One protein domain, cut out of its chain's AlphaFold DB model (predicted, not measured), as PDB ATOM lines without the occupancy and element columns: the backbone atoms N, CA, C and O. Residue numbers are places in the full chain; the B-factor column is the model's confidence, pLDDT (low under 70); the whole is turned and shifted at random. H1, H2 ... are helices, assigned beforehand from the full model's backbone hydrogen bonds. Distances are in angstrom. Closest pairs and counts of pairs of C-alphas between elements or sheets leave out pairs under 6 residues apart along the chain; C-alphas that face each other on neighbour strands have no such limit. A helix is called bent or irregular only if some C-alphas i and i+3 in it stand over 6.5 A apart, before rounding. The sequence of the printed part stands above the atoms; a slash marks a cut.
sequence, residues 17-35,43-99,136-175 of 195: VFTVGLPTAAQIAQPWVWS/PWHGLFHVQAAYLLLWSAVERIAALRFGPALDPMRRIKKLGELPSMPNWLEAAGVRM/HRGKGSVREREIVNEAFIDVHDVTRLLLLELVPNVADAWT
ATOM      1  N   VAL A  17     -37.050 -28.790  31.215       91.56
ATOM      2  CA  VAL A  17     -37.244 -29.982  32.051       91.56
ATOM      3  C   VAL A  17     -38.073 -29.638  33.292       91.56
ATOM      4  O   VAL A  17     -38.885 -30.450  33.737       91.56
ATOM      5  N   PHE A  18     -37.910 -28.431  33.826       90.31
ATOM      6  CA  PHE A  18     -38.601 -27.949  35.018       90.31
ATOM      7  C   PHE A  18     -39.925 -27.268  34.688       90.31
ATOM      8  O   PHE A  18     -40.926 -27.527  35.357       90.31
ATOM      9  N   THR A  19     -39.950 -26.434  33.650       87.12
ATOM     10  CA  THR A  19     -41.135 -25.658  33.265       87.12
ATOM     11  C   THR A  19     -42.148 -26.481  32.472       87.12
ATOM     12  O   THR A  19     -43.347 -26.269  32.633       87.12
ATOM     13  N   VAL A  20     -41.700 -27.462  31.677       87.31
ATOM     14  CA  VAL A  20     -42.570 -28.303  30.833       87.31
ATOM     15  C   VAL A  20     -42.535 -29.770  31.263       87.31
ATOM     16  O   VAL A  20     -43.582 -30.366  31.497       87.31
ATOM     17  N   GLY A  21     -41.346 -30.355  31.420       91.50
ATOM     18  CA  GLY A  21     -41.170 -31.790  31.660       91.50
ATOM     19  C   GLY A  21     -41.826 -32.293  32.948       91.50
ATOM     20  O   GLY A  21     -42.529 -33.304  32.922       91.50
ATOM     21  N   LEU A  22     -41.640 -31.578  34.061       90.56
ATOM     22  CA  LEU A  22     -42.258 -31.926  35.344       90.56
ATOM     23  C   LEU A  22     -43.805 -31.879  35.277       90.56
ATOM     24  O   LEU A  22     -44.426 -32.892  35.613       90.56
ATOM     25  N   PRO A  23     -44.450 -30.799  34.779       88.81
ATOM     26  CA  PRO A  23     -45.890 -30.804  34.508       88.81
ATOM     27  C   PRO A  23     -46.342 -31.916  33.556       88.81
ATOM     28  O   PRO A  23     -47.345 -32.572  33.825       88.81
ATOM     29  N   THR A  24     -45.610 -32.180  32.470       91.56
ATOM     30  CA  THR A  24     -45.951 -33.257  31.527       91.56
ATOM     31  C   THR A  24     -45.953 -34.626  32.206       91.56
ATOM     32  O   THR A  24     -46.878 -35.408  31.990       91.56
ATOM     33  N   ALA A  25     -44.977 -34.918  33.072       94.19
ATOM     34  CA  ALA A  25     -44.973 -36.159  33.848       94.19
ATOM     35  C   ALA A  25     -46.243 -36.282  34.704       94.19
ATOM     36  O   ALA A  25     -46.897 -37.327  34.698       94.19
ATOM     37  N   ALA A  26     -46.639 -35.202  35.387       91.19
ATOM     38  CA  ALA A  26     -47.874 -35.167  36.165       91.19
ATOM     39  C   ALA A  26     -49.109 -35.421  35.290       91.19
ATOM     40  O   ALA A  26     -49.911 -36.285  35.631       91.19
ATOM     41  N   GLN A  27     -49.233 -34.739  34.147       89.25
ATOM     42  CA  GLN A  27     -50.350 -34.898  33.203       89.25
ATOM     43  C   GLN A  27     -50.490 -36.337  32.698       89.25
ATOM     44  O   GLN A  27     -51.602 -36.859  32.649       89.25
ATOM     45  N   ILE A  28     -49.374 -36.986  32.350       91.50
ATOM     46  CA  ILE A  28     -49.374 -38.375  31.876       91.50
ATOM     47  C   ILE A  28     -49.887 -39.311  32.971       91.50
ATOM     48  O   ILE A  28     -50.677 -40.204  32.681       91.50
ATOM     49  N   ALA A  29     -49.446 -39.125  34.217       91.81
ATOM     50  CA  ALA A  29     -49.769 -40.021  35.325       91.81
ATOM     51  C   ALA A  29     -51.146 -39.766  35.956       91.81
ATOM     52  O   ALA A  29     -51.762 -40.707  36.459       91.81
ATOM     53  N   GLN A  30     -51.627 -38.518  35.947       88.62
ATOM     54  CA  GLN A  30     -52.801 -38.061  36.701       88.62
ATOM     55  C   GLN A  30     -54.054 -38.939  36.523       88.62
ATOM     56  O   GLN A  30     -54.669 -39.284  37.535       88.62
ATOM     57  N   PRO A  31     -54.428 -39.371  35.301       86.75
ATOM     58  CA  PRO A  31     -55.611 -40.213  35.105       86.75
ATOM     59  C   PRO A  31     -55.483 -41.601  35.750       86.75
ATOM     60  O   PRO A  31     -56.482 -42.254  36.037       86.75
ATOM     61  N   TRP A  32     -54.254 -42.062  35.990       88.25
ATOM     62  CA  TRP A  32     -53.951 -43.457  36.301       88.25
ATOM     63  C   TRP A  32     -53.558 -43.688  37.758       88.25
ATOM     64  O   TRP A  32     -53.802 -44.775  38.291       88.25
ATOM     65  N   VAL A  33     -52.976 -42.685  38.419       86.19
ATOM     66  CA  VAL A  33     -52.451 -42.829  39.787       86.19
ATOM     67  C   VAL A  33     -53.542 -43.046  40.843       86.19
ATOM     68  O   VAL A  33     -53.280 -43.737  41.825       86.19
ATOM     69  N   TRP A  34     -54.768 -42.549  40.617       81.25
ATOM     70  CA  TRP A  34     -55.923 -42.749  41.521       81.25
ATOM     71  C   TRP A  34     -57.035 -43.630  40.964       81.25
ATOM     72  O   TRP A  34     -57.997 -43.912  41.671       81.25
ATOM     73  N   SER A  35     -56.936 -44.051  39.706       76.12
ATOM     74  CA  SER A  35     -57.948 -44.920  39.100       76.12
ATOM     75  C   SER A  35     -58.093 -46.249  39.857       76.12
ATOM     76  O   SER A  35     -57.201 -47.111  39.839       76.12
ATOM     77  N   PRO A  43     -54.856 -53.400  34.542       78.25
ATOM     78  CA  PRO A  43     -54.774 -52.212  33.701       78.25
ATOM     79  C   PRO A  43     -53.350 -51.882  33.290       78.25
ATOM     80  O   PRO A  43     -52.739 -50.905  33.737       78.25
ATOM     81  N   TRP A  44     -52.828 -52.704  32.388       84.25
ATOM     82  CA  TRP A  44     -51.504 -52.549  31.799       84.25
ATOM     83  C   TRP A  44     -51.276 -51.148  31.246       84.25
ATOM     84  O   TRP A  44     -50.232 -50.554  31.503       84.25
ATOM     85  N   HIS A  45     -52.275 -50.580  30.570       86.12
ATOM     86  CA  HIS A  45     -52.206 -49.213  30.065       86.12
ATOM     87  C   HIS A  45     -51.907 -48.213  31.182       86.12
ATOM     88  O   HIS A  45     -50.962 -47.438  31.057       86.12
ATOM     89  N   GLY A  46     -52.647 -48.262  32.291       87.25
ATOM     90  CA  GLY A  46     -52.415 -47.367  33.420       87.25
ATOM     91  C   GLY A  46     -51.034 -47.553  34.038       87.25
ATOM     92  O   GLY A  46     -50.341 -46.568  34.282       87.25
ATOM     93  N   LEU A  47     -50.590 -48.802  34.227       88.19
ATOM     94  CA  LEU A  47     -49.244 -49.080  34.733       88.19
ATOM     95  C   LEU A  47     -48.166 -48.463  33.829       88.19
ATOM     96  O   LEU A  47     -47.317 -47.724  34.324       88.19
ATOM     97  N   PHE A  48     -48.204 -48.719  32.520       90.75
ATOM     98  CA  PHE A  48     -47.179 -48.227  31.597       90.75
ATOM     99  C   PHE A  48     -47.172 -46.699  31.470       90.75
ATOM    100  O   PHE A  48     -46.093 -46.115  31.372       90.75
ATOM    101  N   HIS A  49     -48.329 -46.031  31.549       93.25
ATOM    102  CA  HIS A  49     -48.372 -44.564  31.586       93.25
ATOM    103  C   HIS A  49     -47.684 -44.012  32.837       93.25
ATOM    104  O   HIS A  49     -46.873 -43.093  32.730       93.25
ATOM    105  N   VAL A  50     -47.943 -44.592  34.015       93.75
ATOM    106  CA  VAL A  50     -47.272 -44.146  35.245       93.75
ATOM    107  C   VAL A  50     -45.778 -44.472  35.201       93.75
ATOM    108  O   VAL A  50     -44.976 -43.640  35.606       93.75
ATOM    109  N   GLN A  51     -45.365 -45.618  34.651       94.62
ATOM    110  CA  GLN A  51     -43.942 -45.928  34.461       94.62
ATOM    111  C   GLN A  51     -43.245 -44.919  33.534       94.62
ATOM    112  O   GLN A  51     -42.166 -44.429  33.868       94.62
ATOM    113  N   ALA A  52     -43.868 -44.567  32.404       95.75
ATOM    114  CA  ALA A  52     -43.342 -43.570  31.474       95.75
ATOM    115  C   ALA A  52     -43.228 -42.188  32.136       95.75
ATOM    116  O   ALA A  52     -42.179 -41.543  32.067       95.75
ATOM    117  N   ALA A  53     -44.275 -41.767  32.849       96.62
ATOM    118  CA  ALA A  53     -44.269 -40.539  33.632       96.62
ATOM    119  C   ALA A  53     -43.180 -40.546  34.712       96.62
ATOM    120  O   ALA A  53     -42.511 -39.538  34.928       96.62
ATOM    121  N   TYR A  54     -42.967 -41.684  35.373       97.44
ATOM    122  CA  TYR A  54     -41.970 -41.819  36.426       97.44
ATOM    123  C   TYR A  54     -40.541 -41.708  35.892       97.44
ATOM    124  O   TYR A  54     -39.705 -41.054  36.511       97.44
ATOM    125  N   LEU A  55     -40.263 -42.269  34.714       97.25
ATOM    126  CA  LEU A  55     -38.975 -42.087  34.042       97.25
ATOM    127  C   LEU A  55     -38.745 -40.627  33.631       97.25
ATOM    128  O   LEU A  55     -37.657 -40.102  33.858       97.25
ATOM    129  N   LEU A  56     -39.768 -39.953  33.095       97.19
ATOM    130  CA  LEU A  56     -39.683 -38.529  32.760       97.19
ATOM    131  C   LEU A  56     -39.429 -37.664  34.005       97.19
ATOM    132  O   LEU A  56     -38.572 -36.781  33.983       97.19
ATOM    133  N   LEU A  57     -40.120 -37.954  35.108       97.44
ATOM    134  CA  LEU A  57     -39.913 -37.293  36.395       97.44
ATOM    135  C   LEU A  57     -38.474 -37.472  36.902       97.44
ATOM    136  O   LEU A  57     -37.862 -36.517  37.381       97.44
ATOM    137  N   TRP A  58     -37.898 -38.666  36.752       97.56
ATOM    138  CA  TRP A  58     -36.508 -38.915  37.133       97.56
ATOM    139  C   TRP A  58     -35.498 -38.123  36.303       97.56
ATOM    140  O   TRP A  58     -34.483 -37.709  36.861       97.56
ATOM    141  N   SER A  59     -35.788 -37.814  35.036       95.81
ATOM    142  CA  SER A  59     -34.964 -36.883  34.253       95.81
ATOM    143  C   SER A  59     -34.905 -35.493  34.899       95.81
ATOM    144  O   SER A  59     -33.842 -34.872  34.919       95.81
ATOM    145  N   ALA A  60     -36.010 -35.016  35.488       94.56
ATOM    146  CA  ALA A  60     -36.023 -33.755  36.233       94.56
ATOM    147  C   ALA A  60     -35.215 -33.844  37.533       94.56
ATOM    148  O   ALA A  60     -34.373 -32.983  37.790       94.56
ATOM    149  N   VAL A  61     -35.396 -34.909  38.318       96.69
ATOM    150  CA  VAL A  61     -34.640 -35.123  39.566       96.69
ATOM    151  C   VAL A  61     -33.135 -35.206  39.302       96.69
ATOM    152  O   VAL A  61     -32.346 -34.533  39.966       96.69
ATOM    153  N   GLU A  62     -32.716 -35.998  38.311       95.56
ATOM    154  CA  GLU A  62     -31.303 -36.155  37.951       95.56
ATOM    155  C   GLU A  62     -30.698 -34.838  37.453       95.56
ATOM    156  O   GLU A  62     -29.535 -34.547  37.758       95.56
ATOM    157  N   ARG A  63     -31.486 -34.016  36.747       93.81
ATOM    158  CA  ARG A  63     -31.071 -32.683  36.303       93.81
ATOM    159  C   ARG A  63     -30.906 -31.711  37.467       93.81
ATOM    160  O   ARG A  63     -29.865 -31.063  37.541       93.81
ATOM    161  N   ILE A  64     -31.841 -31.673  38.423       92.88
ATOM    162  CA  ILE A  64     -31.689 -30.885  39.664       92.88
ATOM    163  C   ILE A  64     -30.416 -31.312  40.399       92.88
ATOM    164  O   ILE A  64     -29.594 -30.475  40.774       92.88
ATOM    165  N   ALA A  65     -30.209 -32.619  40.564       93.88
ATOM    166  CA  ALA A  65     -29.053 -33.141  41.279       93.88
ATOM    167  C   ALA A  65     -27.728 -32.835  40.550       93.88
ATOM    168  O   ALA A  65     -26.722 -32.546  41.199       93.88
ATOM    169  N   ALA A  66     -27.718 -32.875  39.210       92.25
ATOM    170  CA  ALA A  66     -26.569 -32.485  38.389       92.25
ATOM    171  C   ALA A  66     -26.229 -30.999  38.551       92.25
ATOM    172  O   ALA A  66     -25.067 -30.664  38.765       92.25
ATOM    173  N   LEU A  67     -27.234 -30.124  38.484       90.25
ATOM    174  CA  LEU A  67     -27.053 -28.681  38.636       90.25
ATOM    175  C   LEU A  67     -26.598 -28.320  40.055       90.25
ATOM    176  O   LEU A  67     -25.726 -27.473  40.230       90.25
ATOM    177  N   ARG A  68     -27.138 -28.995  41.078       90.44
ATOM    178  CA  ARG A  68     -26.832 -28.700  42.483       90.44
ATOM    179  C   ARG A  68     -25.472 -29.225  42.942       90.44
ATOM    180  O   ARG A  68     -24.819 -28.572  43.751       90.44
ATOM    181  N   PHE A  69     -25.066 -30.411  42.487       92.44
ATOM    182  CA  PHE A  69     -23.872 -31.101  43.000       92.44
ATOM    183  C   PHE A  69     -22.762 -31.299  41.963       92.44
ATOM    184  O   PHE A  69     -21.706 -31.832  42.307       92.44
ATOM    185  N   GLY A  70     -22.988 -30.868  40.724       88.06
ATOM    186  CA  GLY A  70     -22.077 -31.033  39.597       88.06
ATOM    187  C   GLY A  70     -22.343 -32.323  38.805       88.06
ATOM    188  O   GLY A  70     -22.563 -33.386  39.396       88.06
ATOM    189  N   PRO A  71     -22.276 -32.280  37.459       88.31
ATOM    190  CA  PRO A  71     -22.591 -33.427  36.602       88.31
ATOM    191  C   PRO A  71     -21.527 -34.533  36.644       88.31
ATOM    192  O   PRO A  71     -21.829 -35.678  36.322       88.31
ATOM    193  N   ALA A  72     -20.297 -34.209  37.061       88.19
ATOM    194  CA  ALA A  72     -19.189 -35.161  37.160       88.19
ATOM    195  C   ALA A  72     -19.356 -36.173  38.308       88.19
ATOM    196  O   ALA A  72     -18.655 -37.183  38.352       88.19
ATOM    197  N   LEU A  73     -20.258 -35.902  39.256       89.00
ATOM    198  CA  LEU A  73     -20.525 -36.819  40.352       89.00
ATOM    199  C   LEU A  73     -21.390 -37.990  39.866       89.00
ATOM    200  O   LEU A  73     -22.377 -37.808  39.149       89.00
ATOM    201  N   ASP A  74     -21.042 -39.196  40.312       93.00
ATOM    202  CA  ASP A  74     -21.827 -40.409  40.074       93.00
ATOM    203  C   ASP A  74     -23.330 -40.189  40.389       93.00
ATOM    204  O   ASP A  74     -23.647 -39.551  41.404       93.00
ATOM    205  N   PRO A  75     -24.262 -40.683  39.545       89.88
ATOM    206  CA  PRO A  75     -25.697 -40.497  39.749       89.88
ATOM    207  C   PRO A  75     -26.172 -40.907  41.145       89.88
ATOM    208  O   PRO A  75     -26.832 -40.117  41.816       89.88
ATOM    209  N   MET A  76     -25.773 -42.082  41.641       91.94
ATOM    210  CA  MET A  76     -26.205 -42.550  42.961       91.94
ATOM    211  C   MET A  76     -25.678 -41.671  44.086       91.94
ATOM    212  O   MET A  76     -26.396 -41.406  45.051       91.94
ATOM    213  N   ARG A  77     -24.444 -41.174  43.968       95.06
ATOM    214  CA  ARG A  77     -23.907 -40.200  44.926       95.06
ATOM    215  C   ARG A  77     -24.711 -38.901  44.921       95.06
ATOM    216  O   ARG A  77     -24.997 -38.379  45.992       95.06
ATOM    217  N   ARG A  78     -25.125 -38.395  43.755       94.81
ATOM    218  CA  ARG A  78     -25.993 -37.205  43.661       94.81
ATOM    219  C   ARG A  78     -27.356 -37.427  44.319       94.81
ATOM    220  O   ARG A  78     -27.807 -36.566  45.069       94.81
ATOM    221  N   ILE A  79     -27.972 -38.586  44.089       95.56
ATOM    222  CA  ILE A  79     -29.258 -38.952  44.701       95.56
ATOM    223  C   ILE A  79     -29.144 -39.057  46.227       95.56
ATOM    224  O   ILE A  79     -30.009 -38.547  46.937       95.56
ATOM    225  N   LYS A  80     -28.058 -39.637  46.753       95.44
ATOM    226  CA  LYS A  80     -27.805 -39.663  48.205       95.44
ATOM    227  C   LYS A  80     -27.693 -38.253  48.787       95.44
ATOM    228  O   LYS A  80     -28.376 -37.950  49.757       95.44
ATOM    229  N   LYS A  81     -26.943 -37.366  48.127       95.38
ATOM    230  CA  LYS A  81     -26.789 -35.968  48.561       95.38
ATOM    231  C   LYS A  81     -28.098 -35.175  48.554       95.38
ATOM    232  O   LYS A  81     -28.236 -34.269  49.366       95.38
ATOM    233  N   LEU A  82     -29.072 -35.506  47.695       94.81
ATOM    234  CA  LEU A  82     -30.419 -34.916  47.789       94.81
ATOM    235  C   LEU A  82     -31.109 -35.275  49.114       94.81
ATOM    236  O   LEU A  82     -31.790 -34.436  49.692       94.81
ATOM    237  N   GLY A  83     -30.919 -36.503  49.606       93.81
ATOM    238  CA  GLY A  83     -31.469 -36.955  50.889       93.81
ATOM    239  C   GLY A  83     -30.767 -36.382  52.117       93.81
ATOM    240  O   GLY A  83     -31.325 -36.436  53.204       93.81
ATOM    241  N   GLU A  84     -29.577 -35.815  51.942       94.75
ATOM    242  CA  GLU A  84     -28.790 -35.172  53.000       94.75
ATOM    243  C   GLU A  84     -29.101 -33.670  53.134       94.75
ATOM    244  O   GLU A  84     -28.531 -32.988  53.986       94.75
ATOM    245  N   LEU A  85     -29.981 -33.122  52.285       93.88
ATOM    246  CA  LEU A  85     -30.352 -31.712  52.347       93.88
ATOM    247  C   LEU A  85     -31.113 -31.411  53.653       93.88
ATOM    248  O   LEU A  85     -32.062 -32.128  53.973       93.88
ATOM    249  N   PRO A  86     -30.774 -30.325  54.382       94.44
ATOM    250  CA  PRO A  86     -31.409 -30.006  55.665       94.44
ATOM    251  C   PRO A  86     -32.936 -29.853  55.604       94.44
ATOM    252  O   PRO A  86     -33.624 -30.167  56.569       94.44
ATOM    253  N   SER A  87     -33.471 -29.396  54.468       94.56
ATOM    254  CA  SER A  87     -34.908 -29.196  54.243       94.56
ATOM    255  C   SER A  87     -35.676 -30.496  53.957       94.56
ATOM    256  O   SER A  87     -36.905 -30.474  53.885       94.56
ATOM    257  N   MET A  88     -34.990 -31.637  53.809       94.50
ATOM    258  CA  MET A  88     -35.603 -32.909  53.411       94.50
ATOM    259  C   MET A  88     -36.765 -33.347  54.322       94.50
ATOM    260  O   MET A  88     -37.830 -33.650  53.777       94.50
ATOM    261  N   PRO A  89     -36.656 -33.319  55.669       93.88
ATOM    262  CA  PRO A  89     -37.779 -33.678  56.539       93.88
ATOM    263  C   PRO A  89     -39.019 -32.804  56.295       93.88
ATOM    264  O   PRO A  89     -40.132 -33.322  56.202       93.88
ATOM    265  N   ASN A  90     -38.824 -31.497  56.083       94.56
ATOM    266  CA  ASN A  90     -39.914 -30.553  55.834       94.56
ATOM    267  C   ASN A  90     -40.621 -30.843  54.504       94.56
ATOM    268  O   ASN A  90     -41.845 -30.751  54.417       94.56
ATOM    269  N   TRP A  91     -39.873 -31.197  53.454       94.69
ATOM    270  CA  TRP A  91     -40.477 -31.544  52.166       94.69
ATOM    271  C   TRP A  91     -41.266 -32.846  52.240       94.69
ATOM    272  O   TRP A  91     -42.367 -32.921  51.697       94.69
ATOM    273  N   LEU A  92     -40.724 -33.852  52.924       94.88
ATOM    274  CA  LEU A  92     -41.386 -35.134  53.134       94.88
ATOM    275  C   LEU A  92     -42.715 -34.974  53.885       94.88
ATOM    276  O   LEU A  92     -43.734 -35.528  53.460       94.88
ATOM    277  N   GLU A  93     -42.716 -34.177  54.954       93.94
ATOM    278  CA  GLU A  93     -43.916 -33.841  55.722       93.94
ATOM    279  C   GLU A  93     -44.926 -33.061  54.868       93.94
ATOM    280  O   GLU A  93     -46.089 -33.451  54.750       93.94
ATOM    281  N   ALA A  94     -44.489 -31.991  54.196       91.31
ATOM    282  CA  ALA A  94     -45.368 -31.148  53.386       91.31
ATOM    283  C   ALA A  94     -45.984 -31.894  52.183       91.31
ATOM    284  O   ALA A  94     -47.120 -31.591  51.778       91.31
ATOM    285  N   ALA A  95     -45.257 -32.874  51.635       92.00
ATOM    286  CA  ALA A  95     -45.718 -33.800  50.602       92.00
ATOM    287  C   ALA A  95     -46.566 -34.962  51.156       92.00
ATOM    288  O   ALA A  95     -47.112 -35.742  50.375       92.00
ATOM    289  N   GLY A  96     -46.715 -35.095  52.478       92.81
ATOM    290  CA  GLY A  96     -47.522 -36.143  53.110       92.81
ATOM    291  C   GLY A  96     -47.020 -37.555  52.810       92.81
ATOM    292  O   GLY A  96     -47.828 -38.465  52.607       92.81
ATOM    293  N   VAL A  97     -45.700 -37.731  52.701       92.75
ATOM    294  CA  VAL A  97     -45.082 -39.032  52.420       92.75
ATOM    295  C   VAL A  97     -45.304 -39.972  53.605       92.75
ATOM    296  O   VAL A  97     -45.096 -39.615  54.763       92.75
ATOM    297  N   ARG A  98     -45.728 -41.207  53.318       90.69
ATOM    298  CA  ARG A  98     -45.919 -42.251  54.333       90.69
ATOM    299  C   ARG A  98     -44.606 -43.010  54.542       90.69
ATOM    300  O   ARG A  98     -44.166 -43.715  53.634       90.69
ATOM    301  N   MET A  99     -44.008 -42.873  55.726       83.56
ATOM    302  CA  MET A  99     -42.675 -43.426  56.025       83.56
ATOM    303  C   MET A  99     -42.676 -44.896  56.436       83.56
ATOM    304  O   MET A  99     -41.800 -45.657  56.033       83.56
ATOM    305  N   HIS A 136     -38.103 -54.804  35.330       77.38
ATOM    306  CA  HIS A 136     -38.311 -56.123  35.924       77.38
ATOM    307  C   HIS A 136     -39.652 -56.231  36.668       77.38
ATOM    308  O   HIS A 136     -40.012 -57.321  37.119       77.38
ATOM    309  N   ARG A 137     -40.378 -55.112  36.791       67.94
ATOM    310  CA  ARG A 137     -41.739 -55.010  37.329       67.94
ATOM    311  C   ARG A 137     -42.746 -55.100  36.188       67.94
ATOM    312  O   ARG A 137     -42.444 -54.745  35.055       67.94
ATOM    313  N   GLY A 138     -43.959 -55.539  36.490       60.19
ATOM    314  CA  GLY A 138     -44.981 -55.820  35.485       60.19
ATOM    315  C   GLY A 138     -45.178 -57.314  35.265       60.19
ATOM    316  O   GLY A 138     -45.557 -57.724  34.176       60.19
ATOM    317  N   LYS A 139     -44.967 -58.142  36.298       66.31
ATOM    318  CA  LYS A 139     -45.386 -59.557  36.287       66.31
ATOM    319  C   LYS A 139     -46.865 -59.728  36.674       66.31
ATOM    320  O   LYS A 139     -47.291 -60.829  37.004       66.31
ATOM    321  N   GLY A 140     -47.644 -58.643  36.611       59.12
ATOM    322  CA  GLY A 140     -49.109 -58.668  36.641       59.12
ATOM    323  C   GLY A 140     -49.739 -58.506  38.019       59.12
ATOM    324  O   GLY A 140     -50.877 -58.920  38.204       59.12
ATOM    325  N   SER A 141     -49.035 -57.926  39.000       71.19
ATOM    326  CA  SER A 141     -49.621 -57.723  40.335       71.19
ATOM    327  C   SER A 141     -50.128 -56.294  40.551       71.19
ATOM    328  O   SER A 141     -49.427 -55.320  40.271       71.19
ATOM    329  N   VAL A 142     -51.329 -56.169  41.129       79.69
ATOM    330  CA  VAL A 142     -51.916 -54.899  41.616       79.69
ATOM    331  C   VAL A 142     -50.926 -54.146  42.505       79.69
ATOM    332  O   VAL A 142     -50.699 -52.951  42.326       79.69
ATOM    333  N   ARG A 143     -50.218 -54.889  43.356       83.38
ATOM    334  CA  ARG A 143     -49.186 -54.372  44.254       83.38
ATOM    335  C   ARG A 143     -48.039 -53.651  43.542       83.38
ATOM    336  O   ARG A 143     -47.535 -52.654  44.051       83.38
ATOM    337  N   GLU A 144     -47.580 -54.133  42.386       84.38
ATOM    338  CA  GLU A 144     -46.512 -53.450  41.640       84.38
ATOM    339  C   GLU A 144     -46.962 -52.079  41.151       84.38
ATOM    340  O   GLU A 144     -46.195 -51.117  41.223       84.38
ATOM    341  N   ARG A 145     -48.213 -51.984  40.698       86.69
ATOM    342  CA  ARG A 145     -48.792 -50.715  40.282       86.69
ATOM    343  C   ARG A 145     -48.964 -49.760  41.455       86.69
ATOM    344  O   ARG A 145     -48.597 -48.601  41.321       86.69
ATOM    345  N   GLU A 146     -49.449 -50.233  42.600       89.00
ATOM    346  CA  GLU A 146     -49.556 -49.414  43.816       89.00
ATOM    347  C   GLU A 146     -48.200 -48.829  44.222       89.00
ATOM    348  O   GLU A 146     -48.087 -47.624  44.431       89.00
ATOM    349  N   ILE A 147     -47.147 -49.655  44.236       91.69
ATOM    350  CA  ILE A 147     -45.785 -49.212  44.566       91.69
ATOM    351  C   ILE A 147     -45.317 -48.106  43.612       91.69
ATOM    352  O   ILE A 147     -44.766 -47.101  44.064       91.69
ATOM    353  N   VAL A 148     -45.521 -48.277  42.303       93.50
ATOM    354  CA  VAL A 148     -45.099 -47.286  41.300       93.50
ATOM    355  C   VAL A 148     -45.939 -46.010  41.395       93.50
ATOM    356  O   VAL A 148     -45.372 -44.921  41.357       93.50
ATOM    357  N   ASN A 149     -47.256 -46.116  41.584       93.06
ATOM    358  CA  ASN A 149     -48.146 -44.966  41.761       93.06
ATOM    359  C   ASN A 149     -47.763 -44.148  42.996       93.06
ATOM    360  O   ASN A 149     -47.612 -42.930  42.912       93.06
ATOM    361  N   GLU A 150     -47.579 -44.807  44.140       93.44
ATOM    362  CA  GLU A 150     -47.176 -44.134  45.373       93.44
ATOM    363  C   GLU A 150     -45.813 -43.459  45.224       93.44
ATOM    364  O   GLU A 150     -45.660 -42.308  45.623       93.44
ATOM    365  N   ALA A 151     -44.833 -44.153  44.636       95.75
ATOM    366  CA  ALA A 151     -43.502 -43.600  44.419       95.75
ATOM    367  C   ALA A 151     -43.515 -42.420  43.443       95.75
ATOM    368  O   ALA A 151     -42.798 -41.447  43.661       95.75
ATOM    369  N   PHE A 152     -44.339 -42.475  42.394       96.88
ATOM    370  CA  PHE A 152     -44.531 -41.349  41.487       96.88
ATOM    371  C   PHE A 152     -45.071 -40.129  42.237       96.88
ATOM    372  O   PHE A 152     -44.491 -39.051  42.134       96.88
ATOM    373  N   ILE A 153     -46.136 -40.309  43.026       95.25
ATOM    374  CA  ILE A 153     -46.748 -39.230  43.813       95.25
ATOM    375  C   ILE A 153     -45.736 -38.626  44.791       95.25
ATOM    376  O   ILE A 153     -45.589 -37.406  44.841       95.25
ATOM    377  N   ASP A 154     -45.030 -39.477  45.542       96.38
ATOM    378  CA  ASP A 154     -44.020 -39.046  46.507       96.38
ATOM    379  C   ASP A 154     -42.914 -38.223  45.840       96.38
ATOM    380  O   ASP A 154     -42.653 -37.088  46.238       96.38
ATOM    381  N   VAL A 155     -42.279 -38.787  44.806       97.44
ATOM    382  CA  VAL A 155     -41.171 -38.130  44.108       97.44
ATOM    383  C   VAL A 155     -41.646 -36.832  43.483       97.44
ATOM    384  O   VAL A 155     -40.947 -35.831  43.585       97.44
ATOM    385  N   HIS A 156     -42.820 -36.816  42.858       96.31
ATOM    386  CA  HIS A 156     -43.336 -35.628  42.197       96.31
ATOM    387  C   HIS A 156     -43.546 -34.486  43.196       96.31
ATOM    388  O   HIS A 156     -43.007 -33.394  43.008       96.31
ATOM    389  N   ASP A 157     -44.284 -34.742  44.279       94.81
ATOM    390  CA  ASP A 157     -44.635 -33.702  45.244       94.81
ATOM    391  C   ASP A 157     -43.390 -33.199  46.002       94.81
ATOM    392  O   ASP A 157     -43.255 -31.993  46.221       94.81
ATOM    393  N   VAL A 158     -42.433 -34.078  46.322       96.50
ATOM    394  CA  VAL A 158     -41.156 -33.689  46.949       96.50
ATOM    395  C   VAL A 158     -40.257 -32.926  45.972       96.50
ATOM    396  O   VAL A 158     -39.699 -31.894  46.341       96.50
ATOM    397  N   THR A 159     -40.150 -33.368  44.715       95.81
ATOM    398  CA  THR A 159     -39.369 -32.673  43.670       95.81
ATOM    399  C   THR A 159     -39.904 -31.268  43.439       95.81
ATOM    400  O   THR A 159     -39.131 -30.319  43.333       95.81
ATOM    401  N   ARG A 160     -41.230 -31.115  43.414       93.88
ATOM    402  CA  ARG A 160     -41.889 -29.815  43.298       93.88
ATOM    403  C   ARG A 160     -41.496 -28.880  44.443       93.88
ATOM    404  O   ARG A 160     -41.206 -27.716  44.194       93.88
ATOM    405  N   LEU A 161     -41.496 -29.364  45.687       93.62
ATOM    406  CA  LEU A 161     -41.123 -28.561  46.860       93.62
ATOM    407  C   LEU A 161     -39.642 -28.170  46.844       93.62
ATOM    408  O   LEU A 161     -39.329 -26.997  47.030       93.62
ATOM    409  N   LEU A 162     -38.761 -29.125  46.539       93.81
ATOM    410  CA  LEU A 162     -37.333 -28.880  46.336       93.81
ATOM    411  C   LEU A 162     -37.104 -27.790  45.282       93.81
ATOM    412  O   LEU A 162     -36.332 -26.860  45.495       93.81
ATOM    413  N   LEU A 163     -37.788 -27.885  44.143       91.50
ATOM    414  CA  LEU A 163     -37.602 -26.957  43.036       91.50
ATOM    415  C   LEU A 163     -38.164 -25.560  43.342       91.50
ATOM    416  O   LEU A 163     -37.542 -24.578  42.958       91.50
ATOM    417  N   LEU A 164     -39.265 -25.456  44.096       90.25
ATOM    418  CA  LEU A 164     -39.773 -24.171  44.598       90.25
ATOM    419  C   LEU A 164     -38.821 -23.499  45.591       90.25
ATOM    420  O   LEU A 164     -38.759 -22.275  45.640       90.25
ATOM    421  N   GLU A 165     -38.093 -24.277  46.389       90.94
ATOM    422  CA  GLU A 165     -37.081 -23.734  47.297       90.94
ATOM    423  C   GLU A 165     -35.847 -23.237  46.532       90.94
ATOM    424  O   GLU A 165     -35.292 -22.192  46.863       90.94
ATOM    425  N   LEU A 166     -35.431 -23.960  45.487       88.62
ATOM    426  CA  LEU A 166     -34.265 -23.600  44.676       88.62
ATOM    427  C   LEU A 166     -34.544 -22.469  43.677       88.62
ATOM    428  O   LEU A 166     -33.659 -21.656  43.416       88.62
ATOM    429  N   VAL A 167     -35.742 -22.443  43.094       87.88
ATOM    430  CA  VAL A 167     -36.137 -21.539  42.007       87.88
ATOM    431  C   VAL A 167     -37.583 -21.078  42.235       87.88
ATOM    432  O   VAL A 167     -38.505 -21.588  41.601       87.88
ATOM    433  N   PRO A 168     -37.831 -20.123  43.148       85.12
ATOM    434  CA  PRO A 168     -39.194 -19.767  43.558       85.12
ATOM    435  C   PRO A 168     -40.128 -19.332  42.418       85.12
ATOM    436  O   PRO A 168     -41.321 -19.627  42.454       85.12
ATOM    437  N   ASN A 169     -39.592 -18.670  41.389       83.81
ATOM    438  CA  ASN A 169     -40.348 -18.178  40.232       83.81
ATOM    439  C   ASN A 169     -40.705 -19.267  39.203       83.81
ATOM    440  O   ASN A 169     -41.502 -19.014  38.306       83.81
ATOM    441  N   VAL A 170     -40.200 -20.500  39.342       84.19
ATOM    442  CA  VAL A 170     -40.583 -21.628  38.463       84.19
ATOM    443  C   VAL A 170     -42.091 -21.923  38.521       84.19
ATOM    444  O   VAL A 170     -42.670 -22.459  37.578       84.19
ATOM    445  N   ALA A 171     -42.745 -21.545  39.626       81.25
ATOM    446  CA  ALA A 171     -44.180 -21.701  39.825       81.25
ATOM    447  C   ALA A 171     -45.014 -20.949  38.775       81.25
ATOM    448  O   ALA A 171     -46.114 -21.393  38.440       81.25
ATOM    449  N   ASP A 172     -44.493 -19.844  38.242       81.88
ATOM    450  CA  ASP A 172     -45.191 -19.028  37.250       81.88
ATOM    451  C   ASP A 172     -45.392 -19.826  35.955       81.88
ATOM    452  O   ASP A 172     -46.488 -19.840  35.393       81.88
ATOM    453  N   ALA A 173     -44.385 -20.611  35.555       79.12
ATOM    454  CA  ALA A 173     -44.460 -21.511  34.404       79.12
ATOM    455  C   ALA A 173     -45.404 -22.703  34.628       79.12
ATOM    456  O   ALA A 173     -45.940 -23.280  33.682       79.12
ATOM    457  N   TRP A 174     -45.644 -23.073  35.885       76.50
ATOM    458  CA  TRP A 174     -46.586 -24.130  36.241       76.50
ATOM    459  C   TRP A 174     -48.030 -23.647  36.305       76.50
ATOM    460  O   TRP A 174     -48.940 -24.463  36.439       76.50
ATOM    461  N   THR A 175     -48.286 -22.348  36.187       64.50
ATOM    462  CA  THR A 175     -49.651 -21.823  36.153       64.50
ATOM    463  C   THR A 175     -50.231 -22.017  34.754       64.50
ATOM    464  O   THR A 175     -50.446 -21.079  33.993       64.50
TER     465      THR A 175
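Overview. This is residues 17 to 35, 43 to 99 and 136 to 175 of the 195 residues of an uncharacterized protein of Euzebyales bacterium (UniProt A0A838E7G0). Three helices stand side by side in a bundle, the long H2 and H5 running the same way and the shorter H1 running opposite ways to both, with their centres in a triangle. Three short helices lie round this bundle: H3 crosses the last part of H2, H4 crosses H5 with no contact to H1 or H2, and H6 folds back by the start of H1. The printed part has 116 residues, with six named helices, H1 to H6 in order along the chain, and no named strand; the class is all helix. It is compact, with a radius of gyration of the C-alphas of 14.5 A, and spans 38 by 32 by 27 A.

Arrangement. H2, residues 44 to 69, touches H1, residues 17 to 33, at a shallow tilt of 27 degrees, opposite ways; the closest C-alphas, of Ala 25 and Ala 53, are 4.4 A apart. H2 touches H5, residues 142 to 166, at a shallow tilt of 31 degrees, the same way, with the closest C-alphas, of Tyr 54 and Phe 152, 5.7 A apart. H5 touches H1 with residues 149 to 156 alone, at a shallow tilt of 29 degrees, opposite ways; the closest C-alphas are those of Val 33 and Asn 149, 5.2 A. These three form a bundle, helices lying side by side. With residues 62 to 69 alone H2 touches H3, residues 75 to 83, about perpendicular at 83 degrees, closest at the C-alphas of Ala 65 and Arg 78, 5.6 A. With residues 158 to 162 alone H5 touches H4, residues 88 to 94, only just about perpendicular at 72 degrees; the closest C-alphas, of Trp 91 and Val 158, are 5.7 A apart. H6, residues 170 to 173, touches residues 18 to 20 of H1, with the closest C-alphas, of Thr 19 and Ala 173, 5.4 A apart. H5 and H6 only just touch, and only at the corner, with 3 pairs of C-alphas within 8 A, the closest those of Leu 164 and Val 170, 6.7 A. H3 and H5 are apart, among others. In H2, H3, H4 and H5 every O i to N i+4 pair is within hydrogen-bond range, in H1 9 of 13, and H6 is too short for such a pair.

Along the chain. H2 measures 36.7 A, from C-alpha 44 at (-51.504, -52.549, 31.799) to C-alpha 69 at (-23.872, -31.101, 43.000). H5 measures 36.1 A and H1 21.4 A, with C-alpha 17 at (-37.244, -29.982, 32.051). H1 is irregular: C-alphas 28 and 31 are 7.3 A apart. H3 measures 13.0 A, H4 9.9 A and H6 5.6 A.

Size, cuts and confidence. The two C-alphas farthest apart, of Lys 139 and Asn 169, are 41.9 A apart. Residues 36 to 42 are not printed, with 9.6 A between C-alphas 35 and 43, nor are residues 100 to 135, with 24.2 A between C-alphas 99 and 136. Of the links that are printed whole, H2 to H3, H3 to H4 and H5 to H6 are tight. The mean pLDDT of the printed part is 89.6; residues 137 to 140 and residue 175 are under 70.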